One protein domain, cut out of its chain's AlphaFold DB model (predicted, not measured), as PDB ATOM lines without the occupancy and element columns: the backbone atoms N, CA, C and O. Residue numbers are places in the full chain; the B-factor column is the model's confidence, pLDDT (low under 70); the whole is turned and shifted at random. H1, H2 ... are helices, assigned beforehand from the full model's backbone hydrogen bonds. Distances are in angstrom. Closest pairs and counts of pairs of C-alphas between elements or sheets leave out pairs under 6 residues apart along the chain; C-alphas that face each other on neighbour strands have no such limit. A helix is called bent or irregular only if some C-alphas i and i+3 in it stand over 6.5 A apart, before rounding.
ATOM      1  N   ASP A   7     151.085 117.820  74.305       52.94
ATOM      2  CA  ASP A   7     151.118 117.985  75.750       52.94
ATOM      3  C   ASP A   7     149.905 118.773  76.271       52.94
ATOM      4  O   ASP A   7     149.224 118.314  77.193       52.94
ATOM      5  N   GLU A   8     149.529 119.880  75.614       53.62
ATOM      6  CA  GLU A   8     148.316 120.661  75.925       53.62
ATOM      7  C   GLU A   8     147.047 119.810  75.782       53.62
ATOM      8  O   GLU A   8     146.065 119.925  76.520       53.62
ATOM      9  N   VAL A   9     147.065 118.886  74.827       52.88
ATOM     10  CA  VAL A   9     145.907 118.053  74.532       52.88
ATOM     11  C   VAL A   9     145.763 116.936  75.574       52.88
ATOM     12  O   VAL A   9     144.640 116.631  75.963       52.88
ATOM     13  N   ILE A  10     146.854 116.353  76.083       58.50
ATOM     14  CA  ILE A  10     146.818 115.337  77.159       58.50
ATOM     15  C   ILE A  10     146.425 115.971  78.502       58.50
ATOM     16  O   ILE A  10     145.549 115.449  79.198       58.50
ATOM     17  N   LEU A  11     147.000 117.130  78.822       58.22
ATOM     18  CA  LEU A  11     146.689 117.918  80.018       58.22
ATOM     19  C   LEU A  11     145.200 118.283  80.093       58.22
ATOM     20  O   LEU A  11     144.563 118.103  81.133       58.22
ATOM     21  N   GLY A  12     144.611 118.736  78.978       55.25
ATOM     22  CA  GLY A  12     143.195 119.123  78.929       55.25
ATOM     23  C   GLY A  12     142.242 117.952  79.158       55.25
ATOM     24  O   GLY A  12     141.148 118.135  79.679       55.25
ATOM     25  N   LYS A  13     142.661 116.735  78.807       61.00
ATOM     26  CA  LYS A  13     141.857 115.510  78.937       61.00
ATOM     27  C   LYS A  13     141.945 114.912  80.328       61.00
ATOM     28  O   LYS A  13     140.933 114.469  80.870       61.00
ATOM     29  N   ALA A  14     143.139 114.936  80.919       58.22
ATOM     30  CA  ALA A  14     143.329 114.534  82.305       58.22
ATOM     31  C   ALA A  14     142.493 115.421  83.232       58.22
ATOM     32  O   ALA A  14     141.868 114.908  84.153       58.22
ATOM     33  N   ALA A  15     142.379 116.714  82.919       58.34
ATOM     34  CA  ALA A  15     141.502 117.646  83.615       58.34
ATOM     35  C   ALA A  15     140.004 117.275  83.545       58.34
ATOM     36  O   ALA A  15     139.303 117.429  84.540       58.34
ATOM     37  N   VAL A  16     139.503 116.735  82.425       57.91
ATOM     38  CA  VAL A  16     138.101 116.270  82.308       57.91
ATOM     39  C   VAL A  16     137.833 115.081  83.224       57.91
ATOM     40  O   VAL A  16     136.894 115.117  84.014       57.91
ATOM     41  N   LEU A  17     138.685 114.057  83.166       62.34
ATOM     42  CA  LEU A  17     138.565 112.876  84.026       62.34
ATOM     43  C   LEU A  17     138.767 113.225  85.499       62.34
ATOM     44  O   LEU A  17     138.082 112.696  86.367       62.34
ATOM     45  N   TYR A  18     139.670 114.157  85.789       63.78
ATOM     46  CA  TYR A  18     139.861 114.666  87.137       63.78
ATOM     47  C   TYR A  18     138.613 115.407  87.638       63.78
ATOM     48  O   TYR A  18     138.197 115.199  88.775       63.78
ATOM     49  N   CYS A  19     137.986 116.227  86.791       56.56
ATOM     50  CA  CYS A  19     136.731 116.909  87.100       56.56
ATOM     51  C   CYS A  19     135.595 115.906  87.345       56.56
ATOM     52  O   CYS A  19     134.873 116.034  88.328       56.56
ATOM     53  N   GLN A  20     135.483 114.861  86.520       64.50
ATOM     54  CA  GLN A  20     134.510 113.779  86.705       64.50
ATOM     55  C   GLN A  20     134.741 113.030  88.021       64.50
ATOM     56  O   GLN A  20     133.813 112.889  88.810       64.50
ATOM     57  N   LEU A  21     135.987 112.647  88.319       63.38
ATOM     58  CA  LEU A  21     136.348 112.022  89.593       63.38
ATOM     59  C   LEU A  21     136.033 112.935  90.785       63.38
ATOM     60  O   LEU A  21     135.552 112.457  91.812       63.38
ATOM     61  N   ALA A  22     136.277 114.242  90.659       59.00
ATOM     62  CA  ALA A  22     135.968 115.217  91.699       59.00
ATOM     63  C   ALA A  22     134.453 115.442  91.866       59.00
ATOM     64  O   ALA A  22     133.963 115.581  92.989       59.00
ATOM     65  N   ALA A  23     133.693 115.428  90.770       58.66
ATOM     66  CA  ALA A  23     132.239 115.543  90.767       58.66
ATOM     67  C   ALA A  23     131.565 114.293  91.360       58.66
ATOM     68  O   ALA A  23     130.693 114.414  92.219       58.66
ATOM     69  N   GLU A  24     132.015 113.093  90.986       60.53
ATOM     70  CA  GLU A  24     131.564 111.822  91.565       60.53
ATOM     71  C   GLU A  24     131.902 111.725  93.059       60.53
ATOM     72  O   GLU A  24     131.078 111.289  93.870       60.53
ATOM     73  N   ALA A  25     133.099 112.176  93.443       58.53
ATOM     74  CA  ALA A  25     133.519 112.256  94.836       58.53
ATOM     75  C   ALA A  25     132.634 113.215  95.652       58.53
ATOM     76  O   ALA A  25     132.300 112.907  96.794       58.53
ATOM     77  N   SER A  26     132.213 114.335  95.055       55.91
ATOM     78  CA  SER A  26     131.277 115.291  95.659       55.91
ATOM     79  C   SER A  26     129.854 114.721  95.799       55.91
ATOM     80  O   SER A  26     129.170 115.005  96.782       55.91
ATOM     81  N   ALA A  27     129.411 113.887  94.851       51.19
ATOM     82  CA  ALA A  27     128.031 113.400  94.777       51.19
ATOM     83  C   ALA A  27     127.741 112.121  95.591       51.19
ATOM     84  O   ALA A  27     126.612 111.952  96.048       51.19
ATOM     85  N   ALA A  28     128.712 111.212  95.774       50.78
ATOM     86  CA  ALA A  28     128.405 109.848  96.239       50.78
ATOM     87  C   ALA A  28     129.284 109.284  97.373       50.78
ATOM     88  O   ALA A  28     128.845 108.373  98.076       50.78
ATOM     89  N   LYS A  29     130.511 109.785  97.593       59.69
ATOM     90  CA  LYS A  29     131.449 109.198  98.572       59.69
ATOM     91  C   LYS A  29     131.723 110.148  99.735       59.69
ATOM     92  O   LYS A  29     132.552 111.048  99.640       59.69
ATOM     93  N   ARG A  30     131.074 109.906 100.880       67.56
ATOM     94  CA  ARG A  30     131.500 110.525 102.145       67.56
ATOM     95  C   ARG A  30     132.871 109.975 102.526       67.56
ATOM     96  O   ARG A  30     133.087 108.766 102.477       67.56
ATOM     97  N   CYS A  31     133.780 110.871 102.905       77.12
ATOM     98  CA  CYS A  31     135.078 110.490 103.452       77.12
ATOM     99  C   CYS A  31     134.867 109.558 104.658       77.12
ATOM    100  O   CYS A  31     134.024 109.878 105.505       77.12
ATOM    101  N   PRO A  32     135.595 108.434 104.756       84.00
ATOM    102  CA  PRO A  32     135.534 107.603 105.942       84.00
ATOM    103  C   PRO A  32     135.964 108.409 107.178       84.00
ATOM    104  O   PRO A  32     136.938 109.166 107.097       84.00
ATOM    105  N   PRO A  33     135.289 108.247 108.328       83.94
ATOM    106  CA  PRO A  33     135.637 108.967 109.548       83.94
ATOM    107  C   PRO A  33     137.097 108.751 109.970       83.94
ATOM    108  O   PRO A  33     137.765 109.678 110.409       83.94
ATOM    109  N   GLU A  34     137.647 107.557 109.769       86.19
ATOM    110  CA  GLU A  34     139.043 107.238 110.079       86.19
ATOM    111  C   GLU A  34     140.066 107.925 109.152       86.19
ATOM    112  O   GLU A  34     141.270 107.869 109.404       86.19
ATOM    113  N   ARG A  35     139.607 108.578 108.076       87.25
ATOM    114  CA  ARG A  35     140.445 109.238 107.064       87.25
ATOM    115  C   ARG A  35     140.319 110.760 107.049       87.25
ATOM    116  O   ARG A  35     140.969 111.393 106.218       87.25
ATOM    117  N   VAL A  36     139.559 111.380 107.958       88.88
ATOM    118  CA  VAL A  36     139.421 112.850 107.961       88.88
ATOM    119  C   VAL A  36     140.744 113.581 108.191       88.88
ATOM    120  O   VAL A  36     140.967 114.611 107.568       88.88
ATOM    121  N   GLU A  37     141.665 113.038 108.995       89.75
ATOM    122  CA  GLU A  37     142.998 113.638 109.182       89.75
ATOM    123  C   GLU A  37     143.851 113.565 107.911       89.75
ATOM    124  O   GLU A  37     144.627 114.476 107.623       89.75
ATOM    125  N   ASP A  38     143.682 112.498 107.128       89.81
ATOM    126  CA  ASP A  38     144.368 112.344 105.847       89.81
ATOM    127  C   ASP A  38     143.840 113.366 104.856       89.81
ATOM    128  O   ASP A  38     144.610 114.084 104.230       89.81
ATOM    129  N   MET A  39     142.515 113.469 104.758       87.88
ATOM    130  CA  MET A  39     141.854 114.443 103.901       87.88
ATOM    131  C   MET A  39     142.192 115.882 104.315       87.88
ATOM    132  O   MET A  39     142.432 116.717 103.444       87.88
ATOM    133  N   LEU A  40     142.270 116.159 105.622       90.62
ATOM    134  CA  LEU A  40     142.710 117.442 106.160       90.62
ATOM    135  C   LEU A  40     144.128 117.760 105.693       90.62
ATOM    136  O   LEU A  40     144.351 118.844 105.178       90.62
ATOM    137  N   LEU A  41     145.070 116.818 105.806       90.88
ATOM    138  CA  LEU A  41     146.463 117.023 105.399       90.88
ATOM    139  C   LEU A  41     146.594 117.467 103.930       90.88
ATOM    140  O   LEU A  41     147.467 118.276 103.617       90.88
ATOM    141  N   PHE A  42     145.725 116.961 103.048       90.19
ATOM    142  CA  PHE A  42     145.667 117.344 101.633       90.19
ATOM    143  C   PHE A  42     144.846 118.613 101.355       90.19
ATOM    144  O   PHE A  42     144.737 119.000 100.196       90.19
ATOM    145  N   SER A  43     144.264 119.268 102.363       90.06
ATOM    146  CA  SER A  43     143.546 120.532 102.181       90.06
ATOM    147  C   SER A  43     144.525 121.668 101.895       90.06
ATOM    148  O   SER A  43     145.437 121.935 102.680       90.06
ATOM    149  N   GLU A  44     144.317 122.377 100.785       86.38
ATOM    150  CA  GLU A  44     145.129 123.541 100.412       86.38
ATOM    151  C   GLU A  44     145.055 124.665 101.457       86.38
ATOM    152  O   GLU A  44     146.023 125.397 101.654       86.38
ATOM    153  N   ASP A  45     143.937 124.753 102.185       87.69
ATOM    154  CA  ASP A  45     143.691 125.800 103.176       87.69
ATOM    155  C   ASP A  45     144.671 125.732 104.365       87.69
ATOM    156  O   ASP A  45     144.913 126.753 105.008       87.69
ATOM    157  N   LEU A  46     145.288 124.572 104.652       87.62
ATOM    158  CA  LEU A  46     146.327 124.480 105.691       87.62
ATOM    159  C   LEU A  46     147.570 125.299 105.374       87.62
ATOM    160  O   LEU A  46     148.237 125.770 106.296       87.62
ATOM    161  N   TYR A  47     147.865 125.449 104.089       88.25
ATOM    162  CA  TYR A  47     149.100 126.044 103.600       88.25
ATOM    163  C   TYR A  47     148.867 127.447 103.039       88.25
ATOM    164  O   TYR A  47     149.791 128.030 102.491       88.25
ATOM    165  N   MET A  48     147.653 127.997 103.156       87.38
ATOM    166  CA  MET A  48     147.311 129.348 102.708       87.38
ATOM    167  C   MET A  48     147.029 130.253 103.917       87.38
ATOM    168  O   MET A  48     145.948 130.150 104.508       87.38
ATOM    169  N   PRO A  49     147.949 131.166 104.285       86.31
ATOM    170  CA  PRO A  49     147.776 132.060 105.434       86.31
ATOM    171  C   PRO A  49     146.496 132.902 105.356       86.31
ATOM    172  O   PRO A  49     145.796 133.066 106.353       86.31
ATOM    173  N   GLU A  50     146.128 133.355 104.155       88.19
ATOM    174  CA  GLU A  50     144.916 134.153 103.911       88.19
ATOM    175  C   GLU A  50     143.614 133.412 104.258       88.19
ATOM    176  O   GLU A  50     142.578 134.029 104.507       88.19
ATOM    177  N   ARG A  51     143.654 132.076 104.324       87.94
ATOM    178  CA  ARG A  51     142.493 131.218 104.602       87.94
ATOM    179  C   ARG A  51     142.461 130.703 106.041       87.94
ATOM    180  O   ARG A  51     141.762 129.730 106.329       87.94
ATOM    181  N   ALA A  52     143.151 131.381 106.963       88.69
ATOM    182  CA  ALA A  52     143.276 130.988 108.370       88.69
ATOM    183  C   ALA A  52     141.937 130.638 109.050       88.69
ATOM    184  O   ALA A  52     141.848 129.606 109.708       88.69
ATOM    185  N   LYS A  53     140.873 131.421 108.820       90.56
ATOM    186  CA  LYS A  53     139.538 131.147 109.393       90.56
ATOM    187  C   LYS A  53     138.972 129.795 108.947       90.56
ATOM    188  O   LYS A  53     138.429 129.041 109.750       90.56
ATOM    189  N   ARG A  54     139.102 129.475 107.655       89.44
ATOM    190  CA  ARG A  54     138.619 128.205 107.095       89.44
ATOM    191  C   ARG A  54     139.496 127.040 107.544       89.44
ATOM    192  O   ARG A  54     138.965 125.988 107.885       89.44
ATOM    193  N   ARG A  55     140.813 127.254 107.625       91.31
ATOM    194  CA  ARG A  55     141.774 126.301 108.197       91.31
ATOM    195  C   ARG A  55     141.423 125.937 109.640       91.31
ATOM    196  O   ARG A  55     141.380 124.759 109.974       91.31
ATOM    197  N   GLU A  56     141.157 126.923 110.490       93.06
ATOM    198  CA  GLU A  56     140.775 126.696 111.891       93.06
ATOM    199  C   GLU A  56     139.476 125.896 112.000       93.06
ATOM    200  O   GLU A  56     139.419 124.916 112.742       93.06
ATOM    201  N   ALA A  57     138.467 126.236 111.190       93.12
ATOM    202  CA  ALA A  57     137.225 125.473 111.123       93.12
ATOM    203  C   ALA A  57     137.455 124.014 110.683       93.12
ATOM    204  O   ALA A  57     136.858 123.100 111.252       93.12
ATOM    205  N   GLN A  58     138.338 123.777 109.706       92.12
ATOM    206  CA  GLN A  58     138.709 122.433 109.251       92.12
ATOM    207  C   GLN A  58     139.421 121.627 110.341       92.12
ATOM    208  O   GLN A  58     139.088 120.461 110.551       92.12
ATOM    209  N   ILE A  59     140.359 122.242 111.067       93.75
ATOM    210  CA  ILE A  59     141.081 121.595 112.172       93.75
ATOM    211  C   ILE A  59     140.111 121.214 113.295       93.75
ATOM    212  O   ILE A  59     140.141 120.077 113.764       93.75
ATOM    213  N   LEU A  60     139.226 122.134 113.694       95.12
ATOM    214  CA  LEU A  60     138.234 121.882 114.739       95.12
ATOM    215  C   LEU A  60     137.264 120.765 114.330       95.12
ATOM    216  O   LEU A  60     137.010 119.849 115.108       95.12
ATOM    217  N   ALA A  61     136.761 120.803 113.092       93.50
ATOM    218  CA  ALA A  61     135.852 119.784 112.577       93.50
ATOM    219  C   ALA A  61     136.522 118.400 112.495       93.50
ATOM    220  O   ALA A  61     135.913 117.406 112.887       93.50
ATOM    221  N   ALA A  62     137.778 118.322 112.040       93.50
ATOM    222  CA  ALA A  62     138.531 117.067 112.029       93.50
ATOM    223  C   ALA A  62     138.756 116.520 113.446       93.50
ATOM    224  O   ALA A  62     138.606 115.318 113.674       93.50
ATOM    225  N   ALA A  63     139.096 117.395 114.398       94.50
ATOM    226  CA  ALA A  63     139.292 117.018 115.792       94.50
ATOM    227  C   ALA A  63     138.002 116.469 116.419       94.50
ATOM    228  O   ALA A  63     138.053 115.440 117.094       94.50
ATOM    229  N   GLU A  64     136.850 117.089 116.143       94.56
ATOM    230  CA  GLU A  64     135.555 116.607 116.636       94.56
ATOM    231  C   GLU A  64     135.178 115.254 116.022       94.56
ATOM    232  O   GLU A  64     134.773 114.350 116.749       94.56
ATOM    233  N   VAL A  65     135.380 115.056 114.712       93.56
ATOM    234  CA  VAL A  65     135.157 113.741 114.083       93.56
ATOM    235  C   VAL A  65     136.050 112.680 114.724       93.56
ATOM    236  O   VAL A  65     135.578 111.592 115.060       93.56
ATOM    237  N   LYS A  66     137.331 112.982 114.953       93.56
ATOM    238  CA  LYS A  66     138.261 112.060 115.617       93.56
ATOM    239  C   LYS A  66     137.819 111.726 117.043       93.56
ATOM    240  O   LYS A  66     137.861 110.564 117.443       93.56
ATOM    241  N   ALA A  67     137.397 112.727 117.811       93.50
ATOM    242  CA  ALA A  67     136.915 112.532 119.171       93.50
ATOM    243  C   ALA A  67     135.642 111.672 119.194       93.50
ATOM    244  O   ALA A  67     135.588 110.678 119.918       93.50
ATOM    245  N   ALA A  68     134.660 111.995 118.350       93.25
ATOM    246  CA  ALA A  68     133.393 111.277 118.268       93.25
ATOM    247  C   ALA A  68     133.569 109.825 117.795       93.25
ATOM    248  O   ALA A  68     132.940 108.911 118.322       93.25
ATOM    249  N   THR A  69     134.463 109.582 116.838       91.69
ATOM    250  CA  THR A  69     134.736 108.233 116.314       91.69
ATOM    251  C   THR A  69     135.514 107.378 117.305       91.69
ATOM    252  O   THR A  69     135.210 106.195 117.456       91.69
ATOM    253  N   LYS A  70     136.454 107.976 118.048       93.50
ATOM    254  CA  LYS A  70     137.123 107.315 119.173       93.50
ATOM    255  C   LYS A  70     136.132 106.959 120.285       93.50
ATOM    256  O   LYS A  70     136.194 105.847 120.796       93.50
ATOM    257  N   ALA A  71     135.215 107.866 120.627       92.50
ATOM    258  CA  ALA A  71     134.167 107.610 121.616       92.50
ATOM    259  C   ALA A  71     133.227 106.481 121.165       92.50
ATOM    260  O   ALA A  71     132.959 105.566 121.934       92.50
ATOM    261  N   LEU A  72     132.808 106.479 119.894       92.12
ATOM    262  CA  LEU A  72     132.007 105.396 119.322       92.12
ATOM    263  C   LEU A  72     132.741 104.047 119.347       92.12
ATOM    264  O   LEU A  72     132.119 103.022 119.612       92.12
ATOM    265  N   ALA A  73     134.046 104.027 119.065       92.62
ATOM    266  CA  ALA A  73     134.843 102.806 119.149       92.62
ATOM    267  C   ALA A  73     134.949 102.287 120.593       92.62
ATOM    268  O   ALA A  73     134.776 101.091 120.809       92.62
ATOM    269  N   ALA A  74     135.167 103.174 121.570       92.31
ATOM    270  CA  ALA A  74     135.200 102.818 122.990       92.31
ATOM    271  C   ALA A  74     133.840 102.286 123.477       92.31
ATOM    272  O   ALA A  74     133.785 101.203 124.047       92.31
ATOM    273  N   ALA A  75     132.739 102.969 123.148       90.94
ATOM    274  CA  ALA A  75     131.390 102.536 123.512       90.94
ATOM    275  C   ALA A  75     131.034 101.160 122.923       90.94
ATOM    276  O   ALA A  75     130.392 100.348 123.581       90.94
ATOM    277  N   LYS A  76     131.475 100.863 121.690       91.69
ATOM    278  CA  LYS A  76     131.306  99.529 121.090       91.69
ATOM    279  C   LYS A  76     132.082  98.453 121.852       91.69
ATOM    280  O   LYS A  76     131.530  97.389 122.094       91.69
ATOM    281  N   GLN A  77     133.320  98.739 122.252       89.62
ATOM    282  CA  GLN A  77     134.130  97.808 123.045       89.62
ATOM    283  C   GLN A  77     133.526  97.561 124.432       89.62
ATOM    284  O   GLN A  77     133.490  96.424 124.893       89.62
ATOM    285  N   GLU A  78     133.017  98.606 125.085       87.38
ATOM    286  CA  GLU A  78     132.326  98.495 126.375       87.38
ATOM    287  C   GLU A  78     131.027  97.684 126.256       87.38
ATOM    288  O   GLU A  78     130.752  96.843 127.109       87.38
ATOM    289  N   ALA A  79     130.264  97.873 125.174       86.25
ATOM    290  CA  ALA A  79     129.058  97.095 124.901       86.25
ATOM    291  C   ALA A  79     129.353  95.614 124.610       86.25
ATOM    292  O   ALA A  79     128.612  94.747 125.059       86.25
ATOM    293  N   GLU A  80     130.442  95.307 123.899       85.75
ATOM    294  CA  GLU A  80     130.891  93.927 123.657       85.75
ATOM    295  C   GLU A  80     131.396  93.239 124.937       85.75
ATOM    296  O   GLU A  80     131.220  92.033 125.103       85.75
ATOM    297  N   ALA A  81     131.998  93.997 125.861       84.44
ATOM    298  CA  ALA A  81     132.471  93.494 127.151       84.44
ATOM    299  C   ALA A  81     131.354  93.331 128.202       84.44
ATOM    300  O   ALA A  81     131.575  92.720 129.250       84.44
ATOM    301  N   ALA A  82     130.158  93.871 127.951       77.81
ATOM    302  CA  ALA A  82     129.040  93.833 128.884       77.81
ATOM    303  C   ALA A  82     128.376  92.441 128.922       77.81
ATOM    304  O   ALA A  82     127.402  92.168 128.226       77.81
ATOM    305  N   THR A  83     128.861  91.552 129.790       65.62
ATOM    306  CA  THR A  83     128.257  90.232 130.069       65.62
ATOM    307  C   THR A  83     127.221  90.292 131.207       65.62
ATOM    308  O   THR A  83     127.307  89.527 132.168       65.62
ATOM    309  N   GLY A  84     126.292  91.255 131.153       65.56
ATOM    310  CA  GLY A  84     125.360  91.595 132.244       65.56
ATOM    311  C   GLY A  84     123.876  91.301 131.973       65.56
ATOM    312  O   GLY A  84     123.518  90.674 130.981       65.56
ATOM    313  N   THR A  85     123.009  91.769 132.880       72.38
ATOM    314  CA  THR A  85     121.535  91.712 132.784       72.38
ATOM    315  C   THR A  85     121.002  92.415 131.524       72.38
ATOM    316  O   THR A  85     121.662  93.303 130.983       72.38
ATOM    317  N   GLU A  86     119.785  92.069 131.073       76.94
ATOM    318  CA  GLU A  86     119.138  92.693 129.895       76.94
ATOM    319  C   GLU A  86     119.125  94.233 129.960       76.94
ATOM    320  O   GLU A  86     119.289  94.904 128.943       76.94
ATOM    321  N   GLU A  87     119.011  94.802 131.159       79.06
ATOM    322  CA  GLU A  87     119.030  96.248 131.395       79.06
ATOM    323  C   GLU A  87     120.409  96.882 131.130       79.06
ATOM    324  O   GLU A  87     120.497  97.951 130.521       79.06
ATOM    325  N   ALA A  88     121.499  96.199 131.494       78.25
ATOM    326  CA  ALA A  88     122.860  96.647 131.197       78.25
ATOM    327  C   ALA A  88     123.162  96.583 129.689       78.25
ATOM    328  O   ALA A  88     123.789  97.490 129.140       78.25
ATOM    329  N   ALA A  89     122.656  95.554 129.000       79.00
ATOM    330  CA  ALA A  89     122.767  95.430 127.547       79.00
ATOM    331  C   ALA A  89     121.959  96.518 126.806       79.00
ATOM    332  O   ALA A  89     122.434  97.092 125.819       79.00
ATOM    333  N   ALA A  90     120.763  96.855 127.304       83.81
ATOM    334  CA  ALA A  90     119.945  97.941 126.770       83.81
ATOM    335  C   ALA A  90     120.617  99.314 126.958       83.81
ATOM    336  O   ALA A  90     120.687 100.098 126.007       83.81
ATOM    337  N   ALA A  91     121.179  99.583 128.141       85.31
ATOM    338  CA  ALA A  91     121.924 100.811 128.420       85.31
ATOM    339  C   ALA A  91     123.175 100.949 127.532       85.31
ATOM    340  O   ALA A  91     123.414 102.017 126.966       85.31
ATOM    341  N   ALA A  92     123.933  99.864 127.332       84.75
ATOM    342  CA  ALA A  92     125.101  99.865 126.450       84.75
ATOM    343  C   ALA A  92     124.717 100.116 124.979       84.75
ATOM    344  O   ALA A  92     125.372 100.887 124.276       84.75
ATOM    345  N   THR A  93     123.603  99.536 124.523       87.44
ATOM    346  CA  THR A  93     123.072  99.767 123.170       87.44
ATOM    347  C   THR A  93     122.643 101.224 122.970       87.44
ATOM    348  O   THR A  93     122.945 101.818 121.931       87.44
ATOM    349  N   ALA A  94     121.991 101.829 123.969       89.75
ATOM    350  CA  ALA A  94     121.617 103.243 123.946       89.75
ATOM    351  C   ALA A  94     122.851 104.165 123.899       89.75
ATOM    352  O   ALA A  94     122.895 105.086 123.082       89.75
ATOM    353  N   ALA A  95     123.891 103.868 124.688       89.62
ATOM    354  CA  ALA A  95     125.147 104.620 124.682       89.62
ATOM    355  C   ALA A  95     125.874 104.550 123.322       89.62
ATOM    356  O   ALA A  95     126.359 105.566 122.811       89.62
ATOM    357  N   VAL A  96     125.901 103.374 122.680       92.25
ATOM    358  CA  VAL A  96     126.446 103.211 121.317       92.25
ATOM    359  C   VAL A  96     125.636 104.019 120.298       92.25
ATOM    360  O   VAL A  96     126.222 104.635 119.402       92.25
ATOM    361  N   ALA A  97     124.306 104.046 120.422       93.06
ATOM    362  CA  ALA A  97     123.438 104.824 119.539       93.06
ATOM    363  C   ALA A  97     123.680 106.339 119.674       93.06
ATOM    364  O   ALA A  97     123.792 107.029 118.659       93.06
ATOM    365  N   GLU A  98     123.843 106.846 120.898       93.38
ATOM    366  CA  GLU A  98     124.170 108.252 121.156       93.38
ATOM    367  C   GLU A  98     125.545 108.633 120.582       93.38
ATOM    368  O   GLU A  98     125.673 109.618 119.846       93.38
ATOM    369  N   CYS A  99     126.570 107.808 120.822       92.25
ATOM    370  CA  CYS A  99     127.903 108.025 120.255       92.25
ATOM    371  C   CYS A  99     127.889 108.001 118.720       92.25
ATOM    372  O   CYS A  99     128.609 108.769 118.075       92.25
ATOM    373  N   ARG A 100     127.052 107.147 118.116       93.38
ATOM    374  CA  ARG A 100     126.870 107.094 116.661       93.38
ATOM    375  C   ARG A 100     126.218 108.372 116.139       93.38
ATOM    376  O   ARG A 100     126.733 108.946 115.185       93.38
ATOM    377  N   ALA A 101     125.163 108.856 116.792       93.75
ATOM    378  CA  ALA A 101     124.511 110.111 116.426       93.75
ATOM    379  C   ALA A 101     125.477 111.306 116.511       93.75
ATOM    380  O   ALA A 101     125.501 112.158 115.617       93.75
ATOM    381  N   ARG A 102     126.338 111.342 117.539       93.31
ATOM    382  CA  ARG A 102     127.402 112.349 117.655       93.31
ATOM    383  C   ARG A 102     128.399 112.263 116.496       93.31
ATOM    384  O   ARG A 102     128.729 113.293 115.909       93.31
ATOM    385  N   ALA A 103     128.852 111.060 116.142       91.44
ATOM    386  CA  ALA A 103     129.765 110.856 115.016       91.44
ATOM    387  C   ALA A 103     129.134 111.274 113.674       91.44
ATOM    388  O   ALA A 103     129.785 111.953 112.877       91.44
ATOM    389  N   ASP A 104     127.859 110.951 113.450       91.31
ATOM    390  CA  ASP A 104     127.121 111.338 112.244       91.31
ATOM    391  C   ASP A 104     126.951 112.867 112.148       91.31
ATOM    392  O   ASP A 104     127.157 113.457 111.081       91.31
ATOM    393  N   SER A 105     126.659 113.532 113.271       92.88
ATOM    394  CA  SER A 105     126.587 114.997 113.353       92.88
ATOM    395  C   SER A 105     127.943 115.657 113.074       92.88
ATOM    396  O   SER A 105     128.032 116.584 112.262       92.88
ATOM    397  N   ALA A 106     129.026 115.137 113.664       93.25
ATOM    398  CA  ALA A 106     130.385 115.614 113.416       93.25
ATOM    399  C   ALA A 106     130.775 115.473 111.933       93.25
ATOM    400  O   ALA A 106     131.299 116.412 111.332       93.25
ATOM    401  N   MET A 107     130.437 114.344 111.301       90.25
ATOM    402  CA  MET A 107     130.652 114.133 109.865       90.25
ATOM    403  C   MET A 107     129.824 115.088 108.996       90.25
ATOM    404  O   MET A 107     130.298 115.544 107.952       90.25
ATOM    405  N   ALA A 108     128.609 115.443 109.418       90.31
ATOM    406  CA  ALA A 108     127.797 116.443 108.730       90.31
ATOM    407  C   ALA A 108     128.397 117.856 108.837       90.31
ATOM    408  O   ALA A 108     128.296 118.640 107.890       90.31
ATOM    409  N   VAL A 109     129.022 118.207 109.969       91.75
ATOM    410  CA  VAL A 109     129.802 119.451 110.109       91.75
ATOM    411  C   VAL A 109     131.024 119.410 109.193       91.75
ATOM    412  O   VAL A 109     131.210 120.328 108.398       91.75
ATOM    413  N   TRP A 110     131.805 118.326 109.235       90.62
ATOM    414  CA  TRP A 110     132.972 118.125 108.373       90.62
ATOM    415  C   TRP A 110     132.634 118.308 106.891       90.62
ATOM    416  O   TRP A 110     133.290 119.079 106.192       90.62
ATOM    417  N   SER A 111     131.558 117.671 106.423       87.94
ATOM    418  CA  SER A 111     131.113 117.782 105.032       87.94
ATOM    419  C   SER A 111     130.777 119.219 104.631       87.94
ATOM    420  O   SER A 111     131.047 119.604 103.499       87.94
ATOM    421  N   ARG A 112     130.204 120.020 105.539       88.88
ATOM    422  CA  ARG A 112     129.899 121.438 105.286       88.88
ATOM    423  C   ARG A 112     131.159 122.295 105.254       88.88
ATOM    424  O   ARG A 112     131.280 123.166 104.402       88.88
ATOM    425  N   VAL A 113     132.105 122.034 106.151       89.31
ATOM    426  CA  VAL A 113     133.371 122.776 106.231       89.31
ATOM    427  C   VAL A 113     134.269 122.494 105.017       89.31
ATOM    428  O   VAL A 113     134.944 123.399 104.519       89.31
ATOM    429  N   MET A 114     134.247 121.258 104.509       85.12
ATOM    430  CA  MET A 114     134.990 120.846 103.311       85.12
ATOM    431  C   MET A 114     134.257 121.142 101.997       85.12
ATOM    432  O   MET A 114     134.844 120.979 100.925       85.12
ATOM    433  N   ALA A 115     133.001 121.593 102.056       84.19
ATOM    434  CA  ALA A 115     132.253 121.977 100.870       84.19
ATOM    435  C   ALA A 115     132.920 123.168 100.164       84.19
ATOM    436  O   ALA A 115     133.528 124.048 100.782       84.19
ATOM    437  N   GLY A 116     132.803 123.191  98.844       81.12
ATOM    438  CA  GLY A 116     133.343 124.238  97.992       81.12
ATOM    439  C   GLY A 116     132.945 124.013  96.541       81.12
ATOM    440  O   GLY A 116     132.274 123.032  96.218       81.12
ATOM    441  N   ALA A 117     133.370 124.918  95.666       78.62
ATOM    442  CA  ALA A 117     133.152 124.766  94.237       78.62
ATOM    443  C   ALA A 117     133.977 123.589  93.696       78.62
ATOM    444  O   ALA A 117     135.190 123.522  93.911       78.62
ATOM    445  N   VAL A 118     133.317 122.662  92.999       75.31
ATOM    446  CA  VAL A 118     134.006 121.617  92.229       75.31
ATOM    447  C   VAL A 118     134.880 122.319  91.182       75.31
ATOM    448  O   VAL A 118     134.400 123.267  90.555       75.31
ATOM    449  N   PRO A 119     136.154 121.924  91.019       79.94
ATOM    450  CA  PRO A 119     137.015 122.554  90.032       79.94
ATOM    451  C   PRO A 119     136.469 122.328  88.625       79.94
ATOM    452  O   PRO A 119     136.061 121.221  88.278       79.94
ATOM    453  N   ASP A 120     136.488 123.374  87.812       78.88
ATOM    454  CA  ASP A 120     136.180 123.263  86.398       78.88
ATOM    455  C   ASP A 120     137.355 122.639  85.630       78.88
ATOM    456  O   ASP A 120     138.506 122.579  86.078       78.88
ATOM    457  N   ILE A 121     137.042 122.155  84.431       75.69
ATOM    458  CA  ILE A 121     138.019 121.528  83.535       75.69
ATOM    459  C   ILE A 121     139.146 122.520  83.206       75.69
ATOM    460  O   ILE A 121     140.306 122.126  83.100       75.69
ATOM    461  N   GLU A 122     138.825 123.808  83.074       77.38
ATOM    462  CA  GLU A 122     139.797 124.849  82.747       77.38
ATOM    463  C   GLU A 122     140.769 125.139  83.896       77.38
ATOM    464  O   GLU A 122     141.975 125.222  83.646       77.38
ATOM    465  N   SER A 123     140.311 125.198  85.155       82.81
ATOM    466  CA  SER A 123     141.222 125.340  86.302       82.81
ATOM    467  C   SER A 123     142.132 124.133  86.450       82.81
ATOM    468  O   SER A 123     143.310 124.294  86.760       82.81
ATOM    469  N   LEU A 124     141.606 122.925  86.238       81.50
ATOM    470  CA  LEU A 124     142.396 121.695  86.308       81.50
ATOM    471  C   LEU A 124     143.464 121.652  85.217       81.50
ATOM    472  O   LEU A 124     144.620 121.331  85.500       81.50
ATOM    473  N   TYR A 125     143.085 122.028  83.996       80.94
ATOM    474  CA  TYR A 125     144.004 122.142  82.874       80.94
ATOM    475  C   TYR A 125     145.100 123.164  83.155       80.94
ATOM    476  O   TYR A 125     146.277 122.822  83.121       80.94
ATOM    477  N   SER A 126     144.708 124.395  83.489       83.88
ATOM    478  CA  SER A 126     145.629 125.509  83.717       83.88
ATOM    479  C   SER A 126     146.584 125.213  84.868       83.88
ATOM    480  O   SER A 126     147.777 125.488  84.779       83.88
ATOM    481  N   PHE A 127     146.077 124.595  85.939       85.62
ATOM    482  CA  PHE A 127     146.897 124.140  87.054       85.62
ATOM    483  C   PHE A 127     147.929 123.106  86.600       85.62
ATOM    484  O   PHE A 127     149.119 123.278  86.850       85.62
ATOM    485  N   SER A 128     147.489 122.051  85.911       84.38
ATOM    486  CA  SER A 128     148.388 120.987  85.469       84.38
ATOM    487  C   SER A 128     149.411 121.498  84.450       84.38
ATOM    488  O   SER A 128     150.586 121.166  84.566       84.38
ATOM    489  N   ALA A 129     149.003 122.342  83.498       83.69
ATOM    490  CA  ALA A 129     149.891 122.950  82.510       83.69
ATOM    491  C   ALA A 129     150.972 123.796  83.188       83.69
ATOM    492  O   ALA A 129     152.156 123.584  82.950       83.69
ATOM    493  N   LYS A 130     150.579 124.655  84.135       87.38
ATOM    494  CA  LYS A 130     151.515 125.480  84.905       87.38
ATOM    495  C   LYS A 130     152.504 124.644  85.725       87.38
ATOM    496  O   LYS A 130     153.665 125.024  85.841       87.38
ATOM    497  N   VAL A 131     152.074 123.511  86.290       87.94
ATOM    498  CA  VAL A 131     152.977 122.583  87.001       87.94
ATOM    499  C   VAL A 131     154.033 122.008  86.056       87.94
ATOM    500  O   VAL A 131     155.206 121.996  86.416       87.94
ATOM    501  N   HIS A 132     153.636 121.548  84.868       85.75
ATOM    502  CA  HIS A 132     154.562 120.926  83.914       85.75
ATOM    503  C   HIS A 132     155.486 121.961  83.266       85.75
ATOM    504  O   HIS A 132     156.671 121.688  83.110       85.75
ATOM    505  N   GLU A 133     154.986 123.164  82.975       86.81
ATOM    506  CA  GLU A 133     155.786 124.272  82.447       86.81
ATOM    507  C   GLU A 133     156.871 124.706  83.443       86.81
ATOM    508  O   GLU A 133     158.046 124.781  83.094       86.81
ATOM    509  N   MET A 134     156.495 124.935  84.708       86.19
ATOM    510  CA  MET A 134     157.437 125.375  85.746       86.19
ATOM    511  C   MET A 134     158.391 124.258  86.184       86.19
ATOM    512  O   MET A 134     159.527 124.535  86.564       86.19
ATOM    513  N   GLY A 135     157.923 123.008  86.170       84.25
ATOM    514  CA  GLY A 135     158.711 121.831  86.538       84.25
ATOM    515  C   GLY A 135     159.554 121.253  85.403       84.25
ATOM    516  O   GLY A 135     160.409 120.416  85.672       84.25
ATOM    517  N   GLN A 136     159.320 121.682  84.157       85.50
ATOM    518  CA  GLN A 136     159.876 121.078  82.938       85.50
ATOM    519  C   GLN A 136     159.672 119.553  82.882       85.50
ATOM    520  O   GLN A 136     160.566 118.809  82.484       85.50
ATOM    521  N   PHE A 137     158.500 119.088  83.321       86.44
ATOM    522  CA  PHE A 137     158.177 117.661  83.394       86.44
ATOM    523  C   PHE A 137     157.757 117.107  82.036       86.44
ATOM    524  O   PHE A 137     157.098 117.795  81.251       86.44
ATOM    525  N   SER A 138     158.079 115.837  81.794       85.06
ATOM    526  CA  SER A 138     157.684 115.141  80.570       85.06
ATOM    527  C   SER A 138     156.156 114.970  80.504       85.06
ATOM    528  O   SER A 138     155.519 114.673  81.512       85.06
ATOM    529  N   PRO A 139     155.513 115.103  79.336       80.25
ATOM    530  CA  PRO A 139     154.052 115.024  79.213       80.25
ATOM    531  C   PRO A 139     153.457 113.666  79.619       80.25
ATOM    532  O   PRO A 139     152.285 113.574  79.997       80.25
ATOM    533  N   GLU A 140     154.247 112.595  79.586       84.94
ATOM    534  CA  GLU A 140     153.850 111.265  80.039       84.94
ATOM    535  C   GLU A 140     153.496 111.244  81.529       84.94
ATOM    536  O   GLU A 140     152.635 110.452  81.939       84.94
ATOM    537  N   THR A 141     154.091 112.137  82.333       88.44
ATOM    538  CA  THR A 141     153.819 112.215  83.770       88.44
ATOM    539  C   THR A 141     152.363 112.554  84.039       88.44
ATOM    540  O   THR A 141     151.815 112.059  85.013       88.44
ATOM    541  N   VAL A 142     151.681 113.277  83.144       85.31
ATOM    542  CA  VAL A 142     150.247 113.598  83.266       85.31
ATOM    543  C   VAL A 142     149.390 112.332  83.354       85.31
ATOM    544  O   VAL A 142     148.506 112.216  84.209       85.31
ATOM    545  N   VAL A 143     149.651 111.360  82.474       85.50
ATOM    546  CA  VAL A 143     148.899 110.097  82.426       85.50
ATOM    547  C   VAL A 143     149.179 109.278  83.688       85.50
ATOM    548  O   VAL A 143     148.262 108.710  84.286       85.50
ATOM    549  N   LEU A 144     150.434 109.254  84.138       90.06
ATOM    550  CA  LEU A 144     150.842 108.559  85.359       90.06
ATOM    551  C   LEU A 144     150.248 109.201  86.620       90.06
ATOM    552  O   LEU A 144     149.745 108.481  87.487       90.06
ATOM    553  N   SER A 145     150.216 110.534  86.699       90.62
ATOM    554  CA  SER A 145     149.542 111.281  87.762       90.62
ATOM    555  C   SER A 145     148.090 110.857  87.867       90.62
ATOM    556  O   SER A 145     147.624 110.519  88.955       90.62
ATOM    557  N   LEU A 146     147.375 110.813  86.740       87.06
ATOM    558  CA  LEU A 146     145.966 110.429  86.710       87.06
ATOM    559  C   LEU A 146     145.747 109.003  87.235       87.06
ATOM    560  O   LEU A 146     144.816 108.764  88.008       87.06
ATOM    561  N   ILE A 147     146.627 108.064  86.877       89.38
ATOM    562  CA  ILE A 147     146.602 106.702  87.425       89.38
ATOM    563  C   ILE A 147     146.770 106.735  88.952       89.38
ATOM    564  O   ILE A 147     146.039 106.044  89.664       89.38
ATOM    565  N   LEU A 148     147.710 107.529  89.472       91.12
ATOM    566  CA  LEU A 148     147.953 107.658  90.913       91.12
ATOM    567  C   LEU A 148     146.765 108.290  91.653       91.12
ATOM    568  O   LEU A 148     146.365 107.784  92.700       91.12
ATOM    569  N   ILE A 149     146.159 109.336  91.092       88.88
ATOM    570  CA  ILE A 149     144.959 109.987  91.637       88.88
ATOM    571  C   ILE A 149     143.804 108.986  91.716       88.88
ATOM    572  O   ILE A 149     143.177 108.837  92.767       88.88
ATOM    573  N   ASN A 150     143.560 108.240  90.636       86.81
ATOM    574  CA  ASN A 150     142.508 107.229  90.601       86.81
ATOM    575  C   ASN A 150     142.782 106.102  91.621       86.81
ATOM    576  O   ASN A 150     141.878 105.663  92.336       86.81
ATOM    577  N   ARG A 151     144.046 105.688  91.790       89.19
ATOM    578  CA  ARG A 151     144.436 104.736  92.844       89.19
ATOM    579  C   ARG A 151     144.131 105.268  94.239       89.19
ATOM    580  O   ARG A 151     143.605 104.499  95.043       89.19
ATOM    581  N   VAL A 152     144.423 106.537  94.533       87.56
ATOM    582  CA  VAL A 152     144.080 107.145  95.828       87.56
ATOM    583  C   VAL A 152     142.570 107.151  96.025       87.56
ATOM    584  O   VAL A 152     142.104 106.625  97.038       87.56
ATOM    585  N   ALA A 153     141.802 107.650  95.057       84.00
ATOM    586  CA  ALA A 153     140.343 107.723  95.148       84.00
ATOM    587  C   ALA A 153     139.691 106.337  95.332       84.00
ATOM    588  O   ALA A 153     138.737 106.183  96.097       84.00
ATOM    589  N   SER A 154     140.232 105.310  94.670       84.06
ATOM    590  CA  SER A 154     139.713 103.938  94.732       84.06
ATOM    591  C   SER A 154     140.163 103.170  95.980       84.06
ATOM    592  O   SER A 154     139.381 102.414  96.547       84.06
ATOM    593  N   THR A 155     141.413 103.345  96.423       83.31
ATOM    594  CA  THR A 155     142.013 102.536  97.505       83.31
ATOM    595  C   THR A 155     141.783 103.133  98.887       83.31
ATOM    596  O   THR A 155     141.622 102.391  99.854       83.31
ATOM    597  N   SER A 156     141.805 104.464  99.001       78.31
ATOM    598  CA  SER A 156     141.717 105.145 100.298       78.31
ATOM    599  C   SER A 156     140.302 105.556 100.691       78.31
ATOM    600  O   SER A 156     140.060 105.832 101.864       78.31
ATOM    601  N   GLY A 157     139.386 105.643  99.721       75.25
ATOM    602  CA  GLY A 157     138.056 106.216  99.927       75.25
ATOM    603  C   GLY A 157     138.059 107.727 100.190       75.25
ATOM    604  O   GLY A 157     136.995 108.287 100.437       75.25
ATOM    605  N   ILE A 158     139.219 108.398 100.138       78.56
ATOM    606  CA  ILE A 158     139.306 109.850 100.300       78.56
ATOM    607  C   ILE A 158     138.754 110.511  99.033       78.56
ATOM    608  O   ILE A 158     139.293 110.276  97.945       78.56
ATOM    609  N   PRO A 159     137.701 111.339  99.146       75.25
ATOM    610  CA  PRO A 159     137.174 112.066  98.009       75.25
ATOM    611  C   PRO A 159     138.169 113.145  97.569       75.25
ATOM    612  O   PRO A 159     138.694 113.915  98.381       75.25
ATOM    613  N   VAL A 160     138.406 113.219  96.262       80.50
ATOM    614  CA  VAL A 160     139.126 114.335  95.647       80.50
ATOM    615  C   VAL A 160     138.152 115.505  95.567       80.50
ATOM    616  O   VAL A 160     137.311 115.569  94.679       80.50
ATOM    617  N   GLY A 161     138.200 116.379  96.567       78.50
ATOM    618  CA  GLY A 161     137.219 117.435  96.774       78.50
ATOM    619  C   GLY A 161     137.720 118.829  96.383       78.50
ATOM    620  O   GLY A 161     138.896 119.010  96.052       78.50
ATOM    621  N   PRO A 162     136.848 119.845  96.500       81.00
ATOM    622  CA  PRO A 162     137.128 121.251  96.187       81.00
ATOM    623  C   PRO A 162     138.386 121.844  96.830       81.00
ATOM    624  O   PRO A 162     139.020 122.718  96.249       81.00
ATOM    625  N   THR A 163     138.748 121.386  98.028       84.06
ATOM    626  CA  THR A 163     139.907 121.891  98.781       84.06
ATOM    627  C   THR A 163     141.133 121.000  98.677       84.06
ATOM    628  O   THR A 163     142.232 121.440  98.998       84.06
ATOM    629  N   THR A 164     140.969 119.749  98.242       86.88
ATOM    630  CA  THR A 164     142.054 118.762  98.241       86.88
ATOM    631  C   THR A 164     142.632 118.522  96.857       86.88
ATOM    632  O   THR A 164     143.766 118.059  96.731       86.88
ATOM    633  N   TRP A 165     141.895 118.871  95.801       86.19
ATOM    634  CA  TRP A 165     142.281 118.505  94.449       86.19
ATOM    635  C   TRP A 165     143.638 119.056  94.002       86.19
ATOM    636  O   TRP A 165     144.365 118.334  93.325       86.19
ATOM    637  N   ARG A 166     144.004 120.291  94.366       87.31
ATOM    638  CA  ARG A 166     145.278 120.883  93.926       87.31
ATOM    639  C   ARG A 166     146.465 120.141  94.523       87.31
ATOM    640  O   ARG A 166     147.378 119.763  93.799       87.31
ATOM    641  N   LEU A 167     146.431 119.867  95.828       88.44
ATOM    642  CA  LEU A 167     147.516 119.159  96.507       88.44
ATOM    643  C   LEU A 167     147.562 117.673  96.160       88.44
ATOM    644  O   LEU A 167     148.652 117.141  95.980       88.44
ATOM    645  N   VAL A 168     146.416 117.002  96.017       89.38
ATOM    646  CA  VAL A 168     146.383 115.603  95.559       89.38
ATOM    647  C   VAL A 168     146.958 115.491  94.146       89.38
ATOM    648  O   VAL A 168     147.825 114.650  93.912       89.38
ATOM    649  N   GLY A 169     146.523 116.356  93.226       88.19
ATOM    650  CA  GLY A 169     147.028 116.383  91.855       88.19
ATOM    651  C   GLY A 169     148.514 116.732  91.785       88.19
ATOM    652  O   GLY A 169     149.263 116.099  91.039       88.19
ATOM    653  N   LEU A 170     148.964 117.673  92.617       89.44
ATOM    654  CA  LEU A 170     150.371 118.024  92.715       89.44
ATOM    655  C   LEU A 170     151.209 116.854  93.223       89.44
ATOM    656  O   LEU A 170     152.147 116.469  92.547       89.44
ATOM    657  N   ILE A 171     150.886 116.274  94.382       91.69
ATOM    658  CA  ILE A 171     151.679 115.180  94.962       91.69
ATOM    659  C   ILE A 171     151.680 113.959  94.039       91.69
ATOM    660  O   ILE A 171     152.707 113.302  93.909       91.69
ATOM    661  N   ALA A 172     150.571 113.681  93.348       91.62
ATOM    662  CA  ALA A 172     150.535 112.651  92.317       91.62
ATOM    663  C   ALA A 172     151.506 112.958  91.166       91.62
ATOM    664  O   ALA A 172     152.258 112.077  90.762       91.62
ATOM    665  N   THR A 173     151.540 114.206  90.694       90.19
ATOM    666  CA  THR A 173     152.482 114.652  89.651       90.19
ATOM    667  C   THR A 173     153.925 114.613  90.116       90.19
ATOM    668  O   THR A 173     154.774 114.156  89.365       90.19
ATOM    669  N   LEU A 174     154.170 114.976  91.377       89.75
ATOM    670  CA  LEU A 174     155.468 114.917  92.048       89.75
ATOM    671  C   LEU A 174     155.909 113.506  92.468       89.75
ATOM    672  O   LEU A 174     157.039 113.329  92.934       89.75
ATOM    673  N   LEU A 175     155.054 112.504  92.309       92.50
ATOM    674  CA  LEU A 175     155.441 111.099  92.365       92.50
ATOM    675  C   LEU A 175     155.625 110.521  90.962       92.50
ATOM    676  O   LEU A 175     156.524 109.715  90.756       92.50
ATOM    677  N   ALA A 176     154.790 110.920  90.003       91.69
ATOM    678  CA  ALA A 176     154.851 110.446  88.627       91.69
ATOM    679  C   ALA A 176     156.187 110.783  87.949       91.69
ATOM    680  O   ALA A 176     156.819 109.884  87.402       91.69
ATOM    681  N   GLN A 177     156.648 112.031  88.046       90.94
ATOM    682  CA  GLN A 177     157.947 112.462  87.512       90.94
ATOM    683  C   GLN A 177     159.118 111.707  88.163       90.94
ATOM    684  O   GLN A 177     160.037 111.295  87.477       90.94
ATOM    685  N   LYS A 178     159.070 111.414  89.469       90.69
ATOM    686  CA  LYS A 178     160.111 110.626  90.159       90.69
ATOM    687  C   LYS A 178     160.201 109.187  89.677       90.69
ATOM    688  O   LYS A 178     161.232 108.547  89.843       90.69
ATOM    689  N   LEU A 179     159.090 108.654  89.186       90.19
ATOM    690  CA  LEU A 179     158.989 107.276  88.725       90.19
ATOM    691  C   LEU A 179     159.259 107.144  87.224       90.19
ATOM    692  O   LEU A 179     159.417 106.018  86.755       90.19
ATOM    693  N   TRP A 180     159.256 108.255  86.486       89.50
ATOM    694  CA  TRP A 180     159.324 108.263  85.027       89.50
ATOM    695  C   TRP A 180     160.539 109.003  84.474       89.50
ATOM    696  O   TRP A 180     161.170 108.503  83.548       89.50
ATOM    697  N   ASP A 181     160.881 110.160  85.039       86.06
ATOM    698  CA  ASP A 181     161.981 110.982  84.552       86.06
ATOM    699  C   ASP A 181     163.312 110.530  85.167       86.06
ATOM    700  O   ASP A 181     163.452 110.427  86.389       86.06
ATOM    701  N   ASP A 182     164.327 110.340  84.320       84.38
ATOM    702  CA  ASP A 182     165.693 109.990  84.747       84.38
ATOM    703  C   ASP A 182     166.327 111.086  85.628       84.38
ATOM    704  O   ASP A 182     167.164 110.810  86.490       84.38
ATOM    705  N   ALA A 183     165.918 112.342  85.423       81.19
ATOM    706  CA  ALA A 183     166.371 113.514  86.163       81.19
ATOM    707  C   ALA A 183     165.250 114.055  87.066       81.19
ATOM    708  O   ALA A 183     164.676 115.114  86.817       81.19
ATOM    709  N   SER A 184     164.920 113.320  88.128       82.12
ATOM    710  CA  SER A 184     163.847 113.722  89.041       82.12
ATOM    711  C   SER A 184     164.232 114.916  89.928       82.12
ATOM    712  O   SER A 184     165.310 114.930  90.527       82.12
ATOM    713  N   VAL A 185     163.307 115.862  90.101       82.50
ATOM    714  CA  VAL A 185     163.450 117.007  91.018       82.50
ATOM    715  C   VAL A 185     163.422 116.560  92.489       82.50
ATOM    716  O   VAL A 185     162.607 115.717  92.881       82.50
ATOM    717  N   ALA A 186     164.294 117.147  93.314       83.69
ATOM    718  CA  ALA A 186     164.399 116.836  94.735       83.69
ATOM    719  C   ALA A 186     163.307 117.523  95.576       83.69
ATOM    720  O   ALA A 186     162.796 118.595  95.250       83.69
ATOM    721  N   ASN A 187     163.000 116.948  96.744       85.31
ATOM    722  CA  ASN A 187     161.966 117.491  97.639       85.31
ATOM    723  C   ASN A 187     162.289 118.881  98.198       85.31
ATOM    724  O   ASN A 187     161.376 119.593  98.616       85.31
ATOM    725  N   SER A 188     163.569 119.264  98.219       86.75
ATOM    726  CA  SER A 188     164.034 120.596  98.620       86.75
ATOM    727  C   SER A 188     163.566 121.700  97.679       86.75
ATOM    728  O   SER A 188     163.403 122.833  98.125       86.75
ATOM    729  N   ASP A 189     163.319 121.364  96.414       85.62
ATOM    730  CA  ASP A 189     163.034 122.335  95.353       85.62
ATOM    731  C   ASP A 189     161.521 122.519  95.160       85.62
ATOM    732  O   ASP A 189     161.047 123.528  94.631       85.62
ATOM    733  N   PHE A 190     160.729 121.576  95.681       84.31
ATOM    734  CA  PHE A 190     159.274 121.608  95.613       84.31
ATOM    735  C   PHE A 190     158.612 122.813  96.289       84.31
ATOM    736  O   PHE A 190     157.657 123.306  95.695       84.31
ATOM    737  N   PRO A 191     159.054 123.353  97.445       86.94
ATOM    738  CA  PRO A 191     158.470 124.581  97.990       86.94
ATOM    739  C   PRO A 191     158.529 125.756  97.009       86.94
ATOM    740  O   PRO A 191     157.601 126.560  96.954       86.94
ATOM    741  N   THR A 192     159.601 125.850  96.221       86.38
ATOM    742  CA  THR A 192     159.774 126.901  95.212       86.38
ATOM    743  C   THR A 192     158.796 126.703  94.056       86.38
ATOM    744  O   THR A 192     158.084 127.637  93.692       86.38
ATOM    745  N   LEU A 193     158.685 125.471  93.546       85.69
ATOM    746  CA  LEU A 193     157.704 125.110  92.518       85.69
ATOM    747  C   LEU A 193     156.260 125.356  92.995       85.69
ATOM    748  O   LEU A 193     155.446 125.936  92.279       85.69
ATOM    749  N   LEU A 194     155.954 124.971  94.235       83.75
ATOM    750  CA  LEU A 194     154.658 125.169  94.884       83.75
ATOM    751  C   LEU A 194     154.276 126.641  94.975       83.75
ATOM    752  O   LEU A 194     153.160 126.986  94.608       83.75
ATOM    753  N   LYS A 195     155.201 127.512  95.385       85.62
ATOM    754  CA  LYS A 195     154.965 128.962  95.414       85.62
ATOM    755  C   LYS A 195     154.690 129.537  94.026       85.62
ATOM    756  O   LYS A 195     153.855 130.430  93.899       85.62
ATOM    757  N   ALA A 196     155.361 129.028  92.992       84.81
ATOM    758  CA  ALA A 196     155.142 129.470  91.617       84.81
ATOM    759  C   ALA A 196     153.757 129.052  91.092       84.81
ATOM    760  O   ALA A 196     153.047 129.854  90.480       84.81
ATOM    761  N   VAL A 197     153.344 127.808  91.351       83.38
ATOM    762  CA  VAL A 197     152.068 127.255  90.873       83.38
ATOM    763  C   VAL A 197     150.884 127.753  91.706       83.38
ATOM    764  O   VAL A 197     149.869 128.152  91.128       83.38
ATOM    765  N   LEU A 198     151.029 127.777  93.034       82.44
ATOM    766  CA  LEU A 198     150.054 128.204  94.040       82.44
ATOM    767  C   LEU A 198     150.577 129.445  94.788       82.44
ATOM    768  O   LEU A 198     151.189 129.311  95.858       82.44
ATOM    769  N   PRO A 199     150.335 130.657  94.254       81.44
ATOM    770  CA  PRO A 199     150.722 131.894  94.919       81.44
ATOM    771  C   PRO A 199     150.103 131.981  96.317       81.44
ATOM    772  O   PRO A 199     148.945 131.612  96.510       81.44
ATOM    773  N   GLY A 200     150.882 132.448  97.293       81.56
ATOM    774  CA  GLY A 200     150.442 132.554  98.688       81.56
ATOM    775  C   GLY A 200     150.468 131.237  99.472       81.56
ATOM    776  O   GLY A 200     150.080 131.227 100.637       81.56
ATOM    777  N   SER A 201     150.932 130.133  98.872       84.88
ATOM    778  CA  SER A 201     151.169 128.898  99.619       84.88
ATOM    779  C   SER A 201     152.485 128.948 100.403       84.88
ATOM    780  O   SER A 201     153.557 129.271  99.882       84.88
ATOM    781  N   GLU A 202     152.409 128.587 101.678       86.50
ATOM    782  CA  GLU A 202     153.544 128.450 102.581       86.50
ATOM    783  C   GLU A 202     153.644 126.999 103.031       86.50
ATOM    784  O   GLU A 202     153.011 126.559 103.990       86.50
ATOM    785  N   ILE A 203     154.451 126.230 102.303       87.94
ATOM    786  CA  ILE A 203     154.672 124.820 102.593       87.94
ATOM    787  C   ILE A 203     156.155 124.540 102.806       87.94
ATOM    788  O   ILE A 203     157.005 124.802 101.957       87.94
ATOM    789  N   ALA A 204     156.471 124.011 103.984       89.81
ATOM    790  CA  ALA A 204     157.824 123.601 104.319       89.81
ATOM    791  C   ALA A 204     158.154 122.245 103.679       89.81
ATOM    792  O   ALA A 204     157.294 121.368 103.583       89.81
ATOM    793  N   VAL A 205     159.433 122.014 103.359       90.69
ATOM    794  CA  VAL A 205     159.935 120.721 102.840       90.69
ATOM    795  C   VAL A 205     159.511 119.542 103.728       90.69
ATOM    796  O   VAL A 205     159.176 118.463 103.240       90.69
ATOM    797  N   ARG A 206     159.465 119.746 105.053       91.31
ATOM    798  CA  ARG A 206     159.003 118.734 106.016       91.31
ATOM    799  C   ARG A 206     157.569 118.275 105.740       91.31
ATOM    800  O   ARG A 206     157.304 117.073 105.819       91.31
ATOM    801  N   GLU A 207     156.673 119.205 105.421       90.62
ATOM    802  CA  GLU A 207     155.275 118.889 105.121       90.62
ATOM    803  C   GLU A 207     155.144 118.208 103.762       90.62
ATOM    804  O   GLU A 207     154.389 117.251 103.638       90.62
ATOM    805  N   ILE A 208     155.965 118.582 102.782       90.88
ATOM    806  CA  ILE A 208     156.022 117.887 101.488       90.88
ATOM    807  C   ILE A 208     156.433 116.422 101.676       90.88
ATOM    808  O   ILE A 208     155.753 115.515 101.200       90.88
ATOM    809  N   ASN A 209     157.475 116.166 102.470       92.81
ATOM    810  CA  ASN A 209     157.889 114.804 102.812       92.81
ATOM    811  C   ASN A 209     156.780 114.023 103.537       92.81
ATOM    812  O   ASN A 209     156.665 112.806 103.388       92.81
ATOM    813  N   ARG A 210     155.986 114.705 104.371       93.38
ATOM    814  CA  ARG A 210     154.851 114.105 105.081       93.38
ATOM    815  C   ARG A 210     153.718 113.757 104.117       93.38
ATOM    816  O   ARG A 210     153.197 112.647 104.207       93.38
ATOM    817  N   LEU A 211     153.379 114.665 103.204       92.31
ATOM    818  CA  LEU A 211     152.383 114.470 102.151       92.31
ATOM    819  C   LEU A 211     152.758 113.302 101.244       92.31
ATOM    820  O   LEU A 211     151.936 112.417 101.030       92.31
ATOM    821  N   GLU A 212     154.005 113.251 100.779       93.44
ATOM    822  CA  GLU A 212     154.504 112.180  99.917       93.44
ATOM    823  C   GLU A 212     154.416 110.814 100.606       93.44
ATOM    824  O   GLU A 212     153.792 109.887 100.087       93.44
ATOM    825  N   ARG A 213     154.957 110.702 101.829       94.38
ATOM    826  CA  ARG A 213     154.862 109.472 102.629       94.38
ATOM    827  C   ARG A 213     153.413 109.062 102.859       94.38
ATOM    828  O   ARG A 213     153.089 107.874 102.792       94.38
ATOM    829  N   ARG A 214     152.527 110.028 103.125       94.44
ATOM    830  CA  ARG A 214     151.114 109.724 103.346       94.44
ATOM    831  C   ARG A 214     150.439 109.247 102.068       94.44
ATOM    832  O   ARG A 214     149.753 108.232 102.119       94.44
ATOM    833  N   PHE A 215     150.677 109.910 100.941       93.44
ATOM    834  CA  PHE A 215     150.145 109.528  99.634       93.44
ATOM    835  C   PHE A 215     150.563 108.100  99.260       93.44
ATOM    836  O   PHE A 215     149.709 107.282  98.914       93.44
ATOM    837  N   LEU A 216     151.848 107.763  99.420       94.62
ATOM    838  CA  LEU A 216     152.361 106.407  99.199       94.62
ATOM    839  C   LEU A 216     151.666 105.374 100.099       94.62
ATOM    840  O   LEU A 216     151.268 104.308  99.628       94.62
ATOM    841  N   GLY A 217     151.442 105.709 101.372       93.44
ATOM    842  CA  GLY A 217     150.675 104.868 102.292       93.44
ATOM    843  C   GLY A 217     149.221 104.650 101.851       93.44
ATOM    844  O   GLY A 217     148.712 103.535 101.958       93.44
ATOM    845  N   LEU A 218     148.560 105.679 101.310       90.81
ATOM    846  CA  LEU A 218     147.172 105.600 100.835       90.81
ATOM    847  C   LEU A 218     147.014 104.699  99.604       90.81
ATOM    848  O   LEU A 218     146.027 103.973  99.503       90.81
ATOM    849  N   ILE A 219     148.003 104.683  98.706       91.88
ATOM    850  CA  ILE A 219     148.039 103.754  97.563       91.88
ATOM    851  C   ILE A 219     148.648 102.390  97.916       91.88
ATOM    852  O   ILE A 219     148.896 101.584  97.018       91.88
ATOM    853  N   LYS A 220     148.923 102.122  99.203       92.19
ATOM    854  CA  LYS A 220     149.593 100.901  99.684       92.19
ATOM    855  C   LYS A 220     150.905 100.619  98.936       92.19
ATOM    856  O   LYS A 220     151.194  99.477  98.597       92.19
TER     857      LYS A 220
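Overview. This is residues 7 to 220 of the 299 residues of the protein "Cyclin N-terminal domain-containing protein" of Cafeteria roenbergensis (UniProt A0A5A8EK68). A long helical hairpin, H4 and H5, reaches away from a head of crossed helices, H1 and H6 to H10, with H8 in the middle of the head. Irregular H2 lies along H4 where hairpin and head come together, and short H3 sits near one end of H4. The printed part has 214 residues with ten named helices, H1 to H10 in chain order, and no named strand: all helix. It is only just compact, close to loose, with a radius of gyration of the C-alphas of 20.0 A, and its outline is a rod of 69 by 32 by 29 A.

Arrangement. H1, residues 7 to 28, touches H6, residues 121 to 135, at a steep tilt of 51 degrees, the closest C-alphas being those of Ala 15 and Leu 124, 4.9 A apart. H1 also touches H7, residues 140 to 156, at a shallow tilt of 11 degrees, the same way, closest at the C-alphas of Leu 11 and Val 142, 6.5 A. H2, residues 33 to 41, touches residues 58 to 69 of H4, residues 49 to 81, closest at the C-alphas of Val 36 and Ala 62, 5.9 A. H3, residues 44 to 47, and H4 touch only at the corner, closest at the C-alphas of Asp 45 and Arg 55, 5.4 A. H4 and H5, residues 86 to 113, form a hairpin at a shallow tilt of 16 degrees, opposite ways, closest at the C-alphas of Ala 68 and Ala 103, 4.9 A. H7 touches H8, residues 165 to 180, at a steep tilt of 58 degrees, closest at the C-alphas of Ser 145 and Thr 173, 4.9 A. H9, residues 190 to 197, touches H6, closest at the C-alphas of Val 131 and Val 197, 6.1 A. H10, residues 205 to 218, is about perpendicular to H8, at 84 degrees, and touches it, closest at the C-alphas of Ile 171 and Glu 212, 6.4 A. Every O i to N i+4 pair is within hydrogen-bond range in H1, H5, H6, H7, H9 and H10, against 3 of 5 in H2, 27 of 29 in H4 and 11 of 12 in H8; H3 is too short for one.

Along the chain. H1 begins at C-alpha 7 (151.118, 117.985, 75.750) and is 31.7 A long. H4 is 46.8 A long, with a kink of 34 degrees near residue 56. It and H2 are irregular: C-alphas 50 and 53 are 8.2 A apart, C-alphas 34 and 37 7.6 A. H5, 40.8 A long, begins at C-alpha 86 (119.138, 92.693, 129.895). H10 ends at C-alpha 218 (147.172, 105.600, 100.835).

Size, cuts and confidence. The two C-alphas farthest apart, those of Asp 7 and Thr 85, are 69.4 A apart. The printed part has no cut and no long link. Its mean pLDDT is 84.0; residues 7 to 30 and 83 to 84 are under 70.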